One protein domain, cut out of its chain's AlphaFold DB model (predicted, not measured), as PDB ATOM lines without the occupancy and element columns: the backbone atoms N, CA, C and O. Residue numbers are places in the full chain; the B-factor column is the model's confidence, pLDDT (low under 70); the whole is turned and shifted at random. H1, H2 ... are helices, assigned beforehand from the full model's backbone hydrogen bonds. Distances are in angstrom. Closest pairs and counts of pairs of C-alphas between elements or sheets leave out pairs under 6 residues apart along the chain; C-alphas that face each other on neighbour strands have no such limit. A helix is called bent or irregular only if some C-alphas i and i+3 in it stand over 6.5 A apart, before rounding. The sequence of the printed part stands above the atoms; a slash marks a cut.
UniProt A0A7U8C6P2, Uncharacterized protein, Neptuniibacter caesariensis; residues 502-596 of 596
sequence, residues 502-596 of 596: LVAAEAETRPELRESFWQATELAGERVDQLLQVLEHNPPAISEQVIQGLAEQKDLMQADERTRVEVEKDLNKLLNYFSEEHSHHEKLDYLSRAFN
ATOM      1  N   LEU A 502     110.419  98.820 108.248       93.50
ATOM      2  CA  LEU A 502     111.292  98.078 107.334       93.50
ATOM      3  C   LEU A 502     110.514  97.068 106.485       93.50
ATOM      4  O   LEU A 502     110.665  97.018 105.264       93.50
ATOM      5  N   VAL A 503     109.648  96.283 107.124       88.25
ATOM      6  CA  VAL A 503     108.840  95.261 106.448       88.25
ATOM      7  C   VAL A 503     107.820  95.885 105.501       88.25
ATOM      8  O   VAL A 503     107.596  95.370 104.403       88.25
ATOM      9  N   ALA A 504     107.190  96.992 105.897       89.62
ATOM     10  CA  ALA A 504     106.272  97.719 105.027       89.62
ATOM     11  C   ALA A 504     107.004  98.251 103.785       89.62
ATOM     12  O   ALA A 504     106.522  98.065 102.666       89.62
ATOM     13  N   ALA A 505     108.198  98.823 103.965       92.44
ATOM     14  CA  ALA A 505     109.029  99.310 102.870       92.44
ATOM     15  C   ALA A 505     109.486  98.182 101.922       92.44
ATOM     16  O   ALA A 505     109.439  98.343 100.697       92.44
ATOM     17  N   GLU A 506     109.856  97.008 102.447       93.00
ATOM     18  CA  GLU A 506     110.161  95.831 101.619       93.00
ATOM     19  C   GLU A 506     108.927  95.372 100.819       93.00
ATOM     20  O   GLU A 506     109.021  95.035  99.632       93.00
ATOM     21  N   ALA A 507     107.746  95.372 101.444       90.25
ATOM     22  CA  ALA A 507     106.503  94.945 100.810       90.25
ATOM     23  C   ALA A 507     106.054  95.889  99.681       90.25
ATOM     24  O   ALA A 507     105.492  95.426  98.683       90.25
ATOM     25  N   GLU A 508     106.307  97.192  99.824       91.00
ATOM     26  CA  GLU A 508     106.069  98.203  98.786       91.00
ATOM     27  C   GLU A 508     107.116  98.162  97.662       91.00
ATOM     28  O   GLU A 508     106.838  98.577  96.529       91.00
ATOM     29  N   THR A 509     108.298  97.610  97.943       92.06
ATOM     30  CA  THR A 509     109.356  97.409  96.955       92.06
ATOM     31  C   THR A 509     108.977  96.308  95.964       92.06
ATOM     32  O   THR A 509     108.467  95.237  96.317       92.06
ATOM     33  N   ARG A 510     109.238  96.554  94.671       91.69
ATOM     34  CA  ARG A 510     108.971  95.564  93.618       91.69
ATOM     35  C   ARG A 510     109.750  94.269  93.888       91.69
ATOM     36  O   ARG A 510     110.923  94.361  94.245       91.69
ATOM     37  N   PRO A 511     109.162  93.078  93.653       91.25
ATOM     38  CA  PRO A 511     109.814  91.802  93.954       91.25
ATOM     39  C   PRO A 511     111.223  91.663  93.368       91.25
ATOM     40  O   PRO A 511     112.115  91.148  94.034       91.25
ATOM     41  N   GLU A 512     111.442  92.158  92.149       93.06
ATOM     42  CA  GLU A 512     112.740  92.134  91.466       93.06
ATOM     43  C   GLU A 512     113.815  93.051  92.077       93.06
ATOM     44  O   GLU A 512     114.985  92.893  91.745       93.06
ATOM     45  N   LEU A 513     113.443  93.988  92.955       94.06
ATOM     46  CA  LEU A 513     114.356  94.928  93.619       94.06
ATOM     47  C   LEU A 513     114.538  94.645  95.110       94.06
ATOM     48  O   LEU A 513     115.267  95.378  95.767       94.06
ATOM     49  N   ARG A 514     113.887  93.613  95.660       93.56
ATOM     50  CA  ARG A 514     113.954  93.339  97.103       93.56
ATOM     51  C   ARG A 514     115.370  93.035  97.579       93.56
ATOM     52  O   ARG A 514     115.743  93.504  98.640       93.56
ATOM     53  N   GLU A 515     116.176  92.317  96.797       93.69
ATOM     54  CA  GLU A 515     117.570  92.074  97.196       93.69
ATOM     55  C   GLU A 515     118.386  93.367  97.202       93.69
ATOM     56  O   GLU A 515     119.059  93.665  98.179       93.69
ATOM     57  N   SER A 516     118.228  94.200  96.170       95.69
ATOM     58  CA  SER A 516     118.853  95.523  96.128       95.69
ATOM     59  C   SER A 516     118.380  96.431  97.265       95.69
ATOM     60  O   SER A 516     119.148  97.260  97.742       95.69
ATOM     61  N   PHE A 517     117.129  96.291  97.713       96.31
ATOM     62  CA  PHE A 517     116.621  97.003  98.885       96.31
ATOM     63  C   PHE A 517     117.397  96.603 100.139       96.31
ATOM     64  O   PHE A 517     117.909  97.488 100.813       96.31
ATOM     65  N   TRP A 518     117.564  95.301 100.389       95.31
ATOM     66  CA  TRP A 518     118.327  94.795 101.534       95.31
ATOM     67  C   TRP A 518     119.804  95.201 101.493       95.31
ATOM     68  O   TRP A 518     120.364  95.617 102.505       95.31
ATOM     69  N   GLN A 519     120.414  95.174 100.308       93.94
ATOM     70  CA  GLN A 519     121.767  95.685 100.094       93.94
ATOM     71  C   GLN A 519     121.871  97.183 100.418       93.94
ATOM     72  O   GLN A 519     122.808  97.614 101.087       93.94
ATOM     73  N   ALA A 520     120.902  97.984  99.967       93.69
ATOM     74  CA  ALA A 520     120.877  99.424 100.203       93.69
ATOM     75  C   ALA A 520     120.646  99.782 101.681       93.69
ATOM     76  O   ALA A 520     121.238 100.744 102.173       93.69
ATOM     77  N   THR A 521     119.792  99.035 102.386       94.12
ATOM     78  CA  THR A 521     119.518  99.244 103.813       94.12
ATOM     79  C   THR A 521     120.665  98.773 104.701       94.12
ATOM     80  O   THR A 521     120.961  99.458 105.676       94.12
ATOM     81  N   GLU A 522     121.366  97.693 104.340       92.00
ATOM     82  CA  GLU A 522     122.608  97.303 105.021       92.00
ATOM     83  C   GLU A 522     123.642  98.417 104.893       92.00
ATOM     84  O   GLU A 522     124.192  98.872 105.894       92.00
ATOM     85  N   LEU A 523     123.840  98.917 103.671       90.06
ATOM     86  CA  LEU A 523     124.805  99.975 103.401       90.06
ATOM     87  C   LEU A 523     124.473 101.257 104.176       90.06
ATOM     88  O   LEU A 523     125.362 102.045 104.507       90.06
ATOM     89  N   ALA A 524     123.189 101.477 104.473       90.50
ATOM     90  CA  ALA A 524     122.752 102.593 105.294       90.50
ATOM     91  C   ALA A 524     123.173 102.467 106.767       90.50
ATOM     92  O   ALA A 524     123.324 103.501 107.426       90.50
ATOM     93  N   GLY A 525     123.376 101.245 107.272       87.81
ATOM     94  CA  GLY A 525     123.757 100.959 108.655       87.81
ATOM     95  C   GLY A 525     122.876 101.712 109.652       87.81
ATOM     96  O   GLY A 525     121.653 101.726 109.532       87.81
ATOM     97  N   GLU A 526     123.493 102.452 110.578       87.62
ATOM     98  CA  GLU A 526     122.808 103.296 111.579       87.62
ATOM     99  C   GLU A 526     121.883 104.390 110.999       87.62
ATOM    100  O   GLU A 526     121.213 105.104 111.743       87.62
ATOM    101  N   ARG A 527     121.865 104.592 109.676       91.38
ATOM    102  CA  ARG A 527     121.003 105.569 108.991       91.38
ATOM    103  C   ARG A 527     119.866 104.919 108.220       91.38
ATOM    104  O   ARG A 527     119.226 105.606 107.420       91.38
ATOM    105  N   VAL A 528     119.607 103.634 108.439       93.75
ATOM    106  CA  VAL A 528     118.531 102.915 107.759       93.75
ATOM    107  C   VAL A 528     117.185 103.628 107.900       93.75
ATOM    108  O   VAL A 528     116.532 103.830 106.884       93.75
ATOM    109  N   ASP A 529     116.815 104.156 109.070       93.62
ATOM    110  CA  ASP A 529     115.533 104.865 109.232       93.62
ATOM    111  C   ASP A 529     115.460 106.151 108.389       93.62
ATOM    112  O   ASP A 529     114.415 106.503 107.844       93.62
ATOM    113  N   GLN A 530     116.588 106.851 108.204       94.12
ATOM    114  CA  GLN A 530     116.643 108.008 107.301       94.12
ATOM    115  C   GLN A 530     116.461 107.573 105.847       94.12
ATOM    116  O   GLN A 530     115.801 108.270 105.076       94.12
ATOM    117  N   LEU A 531     117.038 106.430 105.462       95.12
ATOM    118  CA  LEU A 531     116.835 105.868 104.133       95.12
ATOM    119  C   LEU A 531     115.373 105.444 103.932       95.12
ATOM    120  O   LEU A 531     114.796 105.804 102.909       95.12
ATOM    121  N   LEU A 532     114.756 104.760 104.900       95.25
ATOM    122  CA  LEU A 532     113.345 104.362 104.843       95.25
ATOM    123  C   LEU A 532     112.432 105.581 104.665       95.25
ATOM    124  O   LEU A 532     111.616 105.600 103.742       95.25
ATOM    125  N   GLN A 533     112.676 106.664 105.410       93.50
ATOM    126  CA  GLN A 533     111.970 107.934 105.217       93.50
ATOM    127  C   GLN A 533     112.159 108.497 103.804       93.50
ATOM    128  O   GLN A 533     111.200 108.981 103.197       93.50
ATOM    129  N   VAL A 534     113.372 108.437 103.242       92.81
ATOM    130  CA  VAL A 534     113.612 108.856 101.852       92.81
ATOM    131  C   VAL A 534     112.814 107.989 100.878       92.81
ATOM    132  O   VAL A 534     112.237 108.535  99.936       92.81
ATOM    133  N   LEU A 535     112.735 106.678 101.081       93.12
ATOM    134  CA  LEU A 535     111.981 105.786 100.197       93.12
ATOM    135  C   LEU A 535     110.466 106.025 100.289       93.12
ATOM    136  O   LEU A 535     109.813 106.073  99.246       93.12
ATOM    137  N   GLU A 536     109.936 106.257 101.493       91.62
ATOM    138  CA  GLU A 536     108.511 106.510 101.757       91.62
ATOM    139  C   GLU A 536     108.047 107.874 101.206       91.62
ATOM    140  O   GLU A 536     106.993 107.995 100.576       91.62
ATOM    141  N   HIS A 537     108.847 108.931 101.387       90.88
ATOM    142  CA  HIS A 537     108.462 110.302 101.016       90.88
ATOM    143  C   HIS A 537     108.629 110.613  99.522       90.88
ATOM    144  O   HIS A 537     108.370 111.743  99.083       90.88
ATOM    145  N   ASN A 538     109.083 109.649  98.718       90.31
ATOM    146  CA  ASN A 538     109.345 109.848  97.300       90.31
ATOM    147  C   ASN A 538     108.514 108.904  96.412       90.31
ATOM    148  O   ASN A 538     108.168 107.797  96.807       90.31
ATOM    149  N   PRO A 539     108.159 109.328  95.181       89.62
ATOM    150  CA  PRO A 539     107.456 108.462  94.241       89.62
ATOM    151  C   PRO A 539     108.272 107.207  93.888       89.62
ATOM    152  O   PRO A 539     109.495 107.321  93.775       89.62
ATOM    153  N   PRO A 540     107.620 106.079  93.530       88.50
ATOM    154  CA  PRO A 540     108.292 104.802  93.270       88.50
ATOM    155  C   PRO A 540     109.477 104.886  92.300       88.50
ATOM    156  O   PRO A 540     110.508 104.280  92.536       88.50
ATOM    157  N   ALA A 541     109.388 105.701  91.245       89.00
ATOM    158  CA  ALA A 541     110.482 105.854  90.279       89.00
ATOM    159  C   ALA A 541     111.779 106.432  90.884       89.00
ATOM    160  O   ALA A 541     112.863 106.122  90.400       89.00
ATOM    161  N   ILE A 542     111.671 107.287  91.906       90.62
ATOM    162  CA  ILE A 542     112.828 107.818  92.637       90.62
ATOM    163  C   ILE A 542     113.328 106.766  93.625       90.62
ATOM    164  O   ILE A 542     114.526 106.504  93.657       90.62
ATOM    165  N   SER A 543     112.424 106.145  94.386       91.31
ATOM    166  CA  SER A 543     112.771 105.122  95.378       91.31
ATOM    167  C   SER A 543     113.486 103.930  94.726       91.31
ATOM    168  O   SER A 543     114.526 103.501  95.209       91.31
ATOM    169  N   GLU A 544     113.019 103.477  93.556       93.19
ATOM    170  CA  GLU A 544     113.661 102.424  92.755       93.19
ATOM    171  C   GLU A 544     115.092 102.800  92.331       93.19
ATOM    172  O   GLU A 544     115.991 101.969  92.424       93.19
ATOM    173  N   GLN A 545     115.332 104.050  91.912       92.44
ATOM    174  CA  GLN A 545     116.677 104.514  91.540       92.44
ATOM    175  C   GLN A 545     117.612 104.665  92.742       92.44
ATOM    176  O   GLN A 545     118.807 104.422  92.605       92.44
ATOM    177  N   VAL A 546     117.092 105.076  93.904       93.56
ATOM    178  CA  VAL A 546     117.876 105.123  95.148       93.56
ATOM    179  C   VAL A 546     118.302 103.711  95.544       93.56
ATOM    180  O   VAL A 546     119.485 103.494  95.788       93.56
ATOM    181  N   ILE A 547     117.362 102.758  95.545       94.69
ATOM    182  CA  ILE A 547     117.621 101.349  95.869       94.69
ATOM    183  C   ILE A 547     118.690 100.766  94.936       94.69
ATOM    184  O   ILE A 547     119.696 100.247  95.405       94.69
ATOM    185  N   GLN A 548     118.502 100.892  93.619       94.31
ATOM    186  CA  GLN A 548     119.455 100.365  92.638       94.31
ATOM    187  C   GLN A 548     120.827 101.031  92.747       94.31
ATOM    188  O   GLN A 548     121.836 100.340  92.771       94.31
ATOM    189  N   GLY A 549     120.869 102.361  92.858       91.88
ATOM    190  CA  GLY A 549     122.129 103.093  92.932       91.88
ATOM    191  C   GLY A 549     122.944 102.742  94.176       91.88
ATOM    192  O   GLY A 549     124.157 102.590  94.083       91.88
ATOM    193  N   LEU A 550     122.296 102.577  95.334       93.00
ATOM    194  CA  LEU A 550     122.975 102.159  96.564       93.00
ATOM    195  C   LEU A 550     123.424 100.692  96.511       93.00
ATOM    196  O   LEU A 550     124.539 100.401  96.933       93.00
ATOM    197  N   ALA A 551     122.620  99.794  95.938       91.81
ATOM    198  CA  ALA A 551     123.036  98.414  95.692       91.81
ATOM    199  C   ALA A 551     124.273  98.344  94.777       91.81
ATOM    200  O   ALA A 551     125.247  97.679  95.109       91.81
ATOM    201  N   GLU A 552     124.309  99.130  93.697       91.81
ATOM    202  CA  GLU A 552     125.489  99.237  92.826       91.81
ATOM    203  C   GLU A 552     126.720  99.775  93.579       91.81
ATOM    204  O   GLU A 552     127.840  99.331  93.334       91.81
ATOM    205  N   GLN A 553     126.548 100.713  94.521       90.19
ATOM    206  CA  GLN A 553     127.664 101.166  95.366       90.19
ATOM    207  C   GLN A 553     128.220 100.050  96.247       90.19
ATOM    208  O   GLN A 553     129.430 100.005  96.472       90.19
ATOM    209  N   LYS A 554     127.353  99.166  96.739       86.44
ATOM    210  CA  LYS A 554     127.765  98.008  97.520       86.44
ATOM    211  C   LYS A 554     128.520  96.991  96.668       86.44
ATOM    212  O   LYS A 554     129.583  96.547  97.087       86.44
ATOM    213  N   ASP A 555     128.044  96.704  95.459       87.00
ATOM    214  CA  ASP A 555     128.748  95.821  94.521       87.00
ATOM    215  C   ASP A 555     130.160  96.358  94.202       87.00
ATOM    216  O   ASP A 555     131.132  95.604  94.164       87.00
ATOM    217  N   LEU A 556     130.306  97.681  94.039       87.81
ATOM    218  CA  LEU A 556     131.614  98.327  93.852       87.81
ATOM    219  C   LEU A 556     132.515  98.228  95.091       87.81
ATOM    220  O   LEU A 556     133.735  98.171  94.950       87.81
ATOM    221  N   MET A 557     131.933  98.236  96.292       85.38
ATOM    222  CA  MET A 557     132.676  98.039  97.537       85.38
ATOM    223  C   MET A 557     133.190  96.603  97.648       85.38
ATOM    224  O   MET A 557     134.360  96.400  97.947       85.38
ATOM    225  N   GLN A 558     132.348  95.619  97.331       81.25
ATOM    226  CA  GLN A 558     132.721  94.200  97.322       81.25
ATOM    227  C   GLN A 558     133.777  93.868  96.259       81.25
ATOM    228  O   GLN A 558     134.553  92.934  96.424       81.25
ATOM    229  N   ALA A 559     133.828  94.633  95.167       84.06
ATOM    230  CA  ALA A 559     134.842  94.497  94.125       84.06
ATOM    231  C   ALA A 559     136.171  95.226  94.434       84.06
ATOM    232  O   ALA A 559     137.018  95.328  93.543       84.06
ATOM    233  N   ASP A 560     136.348  95.771  95.646       82.19
ATOM    234  CA  ASP A 560     137.479  96.629  96.046       82.19
ATOM    235  C   ASP A 560     137.670  97.880  95.158       82.19
ATOM    236  O   ASP A 560     138.741  98.498  95.116       82.19
ATOM    237  N   GLU A 561     136.629  98.297  94.429       87.06
ATOM    238  CA  GLU A 561     136.669  99.486  93.570       87.06
ATOM    239  C   GLU A 561     136.346 100.773  94.343       87.06
ATOM    240  O   GLU A 561     136.737 101.869  93.921       87.06
ATOM    241  N   ARG A 562     135.650 100.654  95.481       86.06
ATOM    242  CA  ARG A 562     135.344 101.747  96.412       86.06
ATOM    243  C   ARG A 562     135.527 101.307  97.858       86.06
ATOM    244  O   ARG A 562     135.215 100.186  98.224       86.06
ATOM    245  N   THR A 563     135.973 102.226  98.706       84.88
ATOM    246  CA  THR A 563     136.086 101.966 100.152       84.88
ATOM    247  C   THR A 563     134.768 102.248 100.884       84.88
ATOM    248  O   THR A 563     134.030 103.156 100.490       84.88
ATOM    249  N   ARG A 564     134.504 101.561 102.009       82.75
ATOM    250  CA  ARG A 564     133.337 101.821 102.887       82.75
ATOM    251  C   ARG A 564     133.187 103.311 103.221       82.75
ATOM    252  O   ARG A 564     132.111 103.880 103.072       82.75
ATOM    253  N   VAL A 565     134.293 103.981 103.552       84.88
ATOM    254  CA  VAL A 565     134.328 105.421 103.880       84.88
ATOM    255  C   VAL A 565     133.871 106.306 102.712       84.88
ATOM    256  O   VAL A 565     133.225 107.340 102.916       84.88
ATOM    257  N   GLU A 566     134.222 105.950 101.476       86.50
ATOM    258  CA  GLU A 566     133.779 106.685 100.286       86.50
ATOM    259  C   GLU A 566     132.283 106.500 100.049       86.50
ATOM    260  O   GLU A 566     131.583 107.487  99.793       86.50
ATOM    261  N   VAL A 567     131.795 105.270 100.195       86.94
ATOM    262  CA  VAL A 567     130.380 104.945 100.011       86.94
ATOM    263  C   VAL A 567     129.518 105.607 101.086       86.94
ATOM    264  O   VAL A 567     128.542 106.278 100.752       86.94
ATOM    265  N   GLU A 568     129.919 105.560 102.357       86.31
ATOM    266  CA  GLU A 568     129.237 106.262 103.452       86.31
ATOM    267  C   GLU A 568     129.175 107.774 103.219       86.31
ATOM    268  O   GLU A 568     128.169 108.435 103.486       86.31
ATOM    269  N   LYS A 569     130.250 108.366 102.693       88.62
ATOM    270  CA  LYS A 569     130.267 109.792 102.359       88.62
ATOM    271  C   LYS A 569     129.261 110.127 101.259       88.62
ATOM    272  O   LYS A 569     128.654 111.200 101.319       88.62
ATOM    273  N   ASP A 570     129.108 109.268 100.260       89.75
ATOM    274  CA  ASP A 570     128.152 109.467  99.172       89.75
ATOM    275  C   ASP A 570     126.709 109.224  99.631       89.75
ATOM    276  O   ASP A 570     125.843 110.060  99.347       89.75
ATOM    277  N   LEU A 571     126.471 108.202 100.458       90.88
ATOM    278  CA  LEU A 571     125.209 107.996 101.167       90.88
ATOM    279  C   LEU A 571     124.823 109.244 101.972       90.88
ATOM    280  O   LEU A 571     123.707 109.744 101.859       90.88
ATOM    281  N   ASN A 572     125.760 109.820 102.725       91.06
ATOM    282  CA  ASN A 572     125.502 111.012 103.532       91.06
ATOM    283  C   ASN A 572     125.114 112.223 102.684       91.06
ATOM    284  O   ASN A 572     124.270 113.021 103.092       91.06
ATOM    285  N   LYS A 573     125.718 112.387 101.504       92.25
ATOM    286  CA  LYS A 573     125.305 113.440 100.566       92.25
ATOM    287  C   LYS A 573     123.901 113.180 100.039       92.25
ATOM    288  O   LYS A 573     123.126 114.128  99.963       92.25
ATOM    289  N   LEU A 574     123.585 111.929  99.696       93.88
ATOM    290  CA  LEU A 574     122.259 111.538  99.232       93.88
ATOM    291  C   LEU A 574     121.207 111.830 100.304       93.88
ATOM    292  O   LEU A 574     120.290 112.598 100.040       93.88
ATOM    293  N   LEU A 575     121.367 111.310 101.520       92.81
ATOM    294  CA  LEU A 575     120.402 111.514 102.604       92.81
ATOM    295  C   LEU A 575     120.203 113.006 102.913       92.81
ATOM    296  O   LEU A 575     119.070 113.474 102.998       92.81
ATOM    297  N   ASN A 576     121.288 113.789 102.972       92.31
ATOM    298  CA  ASN A 576     121.195 115.238 103.168       92.31
ATOM    299  C   ASN A 576     120.448 115.932 102.020       92.31
ATOM    300  O   ASN A 576     119.596 116.778 102.276       92.31
ATOM    301  N   TYR A 577     120.724 115.567 100.766       92.94
ATOM    302  CA  TYR A 577     120.030 116.131  99.607       92.94
ATOM    303  C   TYR A 577     118.528 115.822  99.647       92.94
ATOM    304  O   TYR A 577     117.700 116.698  99.426       92.94
ATOM    305  N   PHE A 578     118.148 114.590  99.984       92.56
ATOM    306  CA  PHE A 578     116.741 114.193 100.046       92.56
ATOM    307  C   PHE A 578     115.996 114.700 101.290       92.56
ATOM    308  O   PHE A 578     114.765 114.695 101.279       92.56
ATOM    309  N   SER A 579     116.714 115.191 102.306       86.81
ATOM    310  CA  SER A 579     116.127 115.879 103.464       86.81
ATOM    311  C   SER A 579     115.614 117.293 103.145       86.81
ATOM    312  O   SER A 579     114.816 117.848 103.901       86.81
ATOM    313  N   GLU A 580     116.041 117.880 102.021       87.81
ATOM    314  CA  GLU A 580     115.604 119.197 101.558       87.81
ATOM    315  C   GLU A 580     114.441 119.106 100.545       87.81
ATOM    316  O   GLU A 580     114.243 118.112  99.837       87.81
ATOM    317  N   GLU A 581     113.647 120.179 100.440       83.50
ATOM    318  CA  GLU A 581     112.593 120.269  99.426       83.50
ATOM    319  C   GLU A 581     113.196 120.494  98.029       83.50
ATOM    320  O   GLU A 581     113.617 121.596  97.668       83.50
ATOM    321  N   HIS A 582     113.173 119.445  97.207       89.19
ATOM    322  CA  HIS A 582     113.563 119.490  95.797       89.19
ATOM    323  C   HIS A 582     112.441 118.996  94.888       89.19
ATOM    324  O   HIS A 582     111.656 118.111  95.246       89.19
ATOM    325  N   SER A 583     112.369 119.552  93.679       87.50
ATOM    326  CA  SER A 583     111.417 119.087  92.674       87.50
ATOM    327  C   SER A 583     111.763 117.674  92.193       87.50
ATOM    328  O   SER A 583     112.912 117.239  92.211       87.50
ATOM    329  N   HIS A 584     110.757 116.958  91.687       85.00
ATOM    330  CA  HIS A 584     110.934 115.605  91.149       85.00
ATOM    331  C   HIS A 584     112.020 115.528  90.058       85.00
ATOM    332  O   HIS A 584     112.767 114.557  89.994       85.00
ATOM    333  N   HIS A 585     112.140 116.563  89.220       87.81
ATOM    334  CA  HIS A 585     113.154 116.608  88.167       87.81
ATOM    335  C   HIS A 585     114.570 116.804  88.722       87.81
ATOM    336  O   HIS A 585     115.493 116.153  88.245       87.81
ATOM    337  N   GLU A 586     114.734 117.656  89.738       89.88
ATOM    338  CA  GLU A 586     116.029 117.880  90.396       89.88
ATOM    339  C   GLU A 586     116.518 116.610  91.097       89.88
ATOM    340  O   GLU A 586     117.685 116.252  90.963       89.88
ATOM    341  N   LYS A 587     115.607 115.871  91.746       89.88
ATOM    342  CA  LYS A 587     115.920 114.585  92.385       89.88
ATOM    343  C   LYS A 587     116.403 113.532  91.383       89.88
ATOM    344  O   LYS A 587     117.418 112.889  91.628       89.88
ATOM    345  N   LEU A 588     115.734 113.393  90.237       87.50
ATOM    346  CA  LEU A 588     116.165 112.466  89.179       87.50
ATOM    347  C   LEU A 588     117.505 112.879  88.542       87.50
ATOM    348  O   LEU A 588     118.349 112.026  88.279       87.50
ATOM    349  N   ASP A 589     117.722 114.178  88.306       89.38
ATOM    350  CA  ASP A 589     118.997 114.689  87.779       89.38
ATOM    351  C   ASP A 589     120.146 114.450  88.772       89.38
ATOM    352  O   ASP A 589     121.224 114.023  88.361       89.38
ATOM    353  N   TYR A 590     119.905 114.632  90.076       92.31
ATOM    354  CA  TYR A 590     120.876 114.306  91.122       92.31
ATOM    355  C   TYR A 590     121.253 112.821  91.108       92.31
ATOM    356  O   TYR A 590     122.436 112.509  90.992       92.31
ATOM    357  N   LEU A 591     120.268 111.913  91.154       89.62
ATOM    358  CA  LEU A 591     120.515 110.464  91.155       89.62
ATOM    359  C   LEU A 591     121.300 110.025  89.913       89.62
ATOM    360  O   LEU A 591     122.267 109.278  90.027       89.62
ATOM    361  N   SER A 592     120.969 110.580  88.741       85.19
ATOM    362  CA  SER A 592     121.685 110.277  87.498       85.19
ATOM    363  C   SER A 592     123.167 110.671  87.512       85.19
ATOM    364  O   SER A 592     123.937 110.081  86.766       85.19
ATOM    365  N   ARG A 593     123.565 111.655  88.334       85.44
ATOM    366  CA  ARG A 593     124.960 112.111  88.489       85.44
ATOM    367  C   ARG A 593     125.667 111.512  89.698       85.44
ATOM    368  O   ARG A 593     126.888 111.571  89.764       85.44
ATOM    369  N   ALA A 594     124.908 111.068  90.693       81.88
ATOM    370  CA  ALA A 594     125.448 110.434  91.886       81.88
ATOM    371  C   ALA A 594     125.892 108.993  91.590       81.88
ATOM    372  O   ALA A 594     126.880 108.548  92.166       81.88
ATOM    373  N   PHE A 595     125.186 108.311  90.680       77.56
ATOM    374  CA  PHE A 595     125.374 106.886  90.398       77.56
ATOM    375  C   PHE A 595     125.856 106.548  88.967       77.56
ATOM    376  O   PHE A 595     126.180 105.395  88.720       77.56
ATOM    377  N   ASN A 596     125.980 107.522  88.042       62.62
ATOM    378  CA  ASN A 596     126.760 107.379  86.786       62.62
ATOM    379  C   ASN A 596     128.017 108.247  86.829       62.62
ATOM    380  O   ASN A 596     129.019 107.867  86.181       62.62
TER     381      ASN A 596
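AT A GLANCE: This is residues 502 to 596 of the 596 residues of an uncharacterized protein of Neptuniibacter caesariensis (UniProt A0A7U8C6P2). This is an up-and-down bundle of four helical pieces, H2b, H3, H4 and H5, each running against the one before it, with H1 and the arm H2a covering one side. H3 and H2b run through the middle; H2a crosses H3 steeply and H1 packs on H2b, while H4 and H5 lie on the other side. The printed part has 95 residues with five named helices, H1 to H5 in chain order, and no named strand; the class is all helix. It is compact, with a radius of gyration of the C-alphas of 12.3 A and spans of 33 by 27 by 23 A.

HOW THE PARTS SIT: Begin with H1, residues 502 to 508, and go on to H2, residues 511 to 536, by its hydrogen bonds assigned as one helix but bent: C-alphas 523 and 526 are 9.0 A apart. Its arms H2a, residues 511 to 523, and H2b, residues 526 to 536, are both irregular, with 7.5 A between C-alphas 512 and 515 and 7.8 A between C-alphas 526 and 529. H1 touches H2b, closest at the C-alphas of Ala 505 and Leu 532, 6.9 A. H3, residues 540 to 558, touches H2a at a steep tilt of 57 degrees; the closest C-alphas, of Ala 520 and Leu 550, are 5.0 A apart. With residues 542 to 546 alone H3 touches H2b, closest at the C-alphas of Leu 535 and Ser 543, 4.9 A, and the two form a helical hairpin. H4, residues 564 to 578, makes another hairpin with H3, opposite ways at a shallow tilt of 13 degrees, closest at the C-alphas of Gln 553 and Val 567, 6.6 A. H5, residues 584 to 594, touches H3 at Leu 588 and Ile 542, their closest C-alphas, 6.7 A, and is apart from H2b. Every O i to N i+4 pair is within hydrogen-bond range in H1, H4 and H5; in H2a 7 of 9 are, in H2b 6 of 7 and in H3 14 of 15.

IN THESE COORDINATES: Find C-alpha 502 at (111.292, 98.078, 107.334), where H1 begins. H2a is 19.5 A long and H2b 17.6 A. H3 starts at C-alpha 540, (108.292, 104.802, 93.270), and runs 26.9 A; H4 runs 20.9 A. H5 ends at C-alpha 594, (125.448, 110.434, 91.886).

THE WHOLE: The C-alphas farthest apart, of Asp 560 and Ser 583, are 34.6 A apart. The printed part has no cut, and the four links between helices are tight. The mean pLDDT of the printed part is 89.8; look for low confidence at residue 596, the one printed residue under 70.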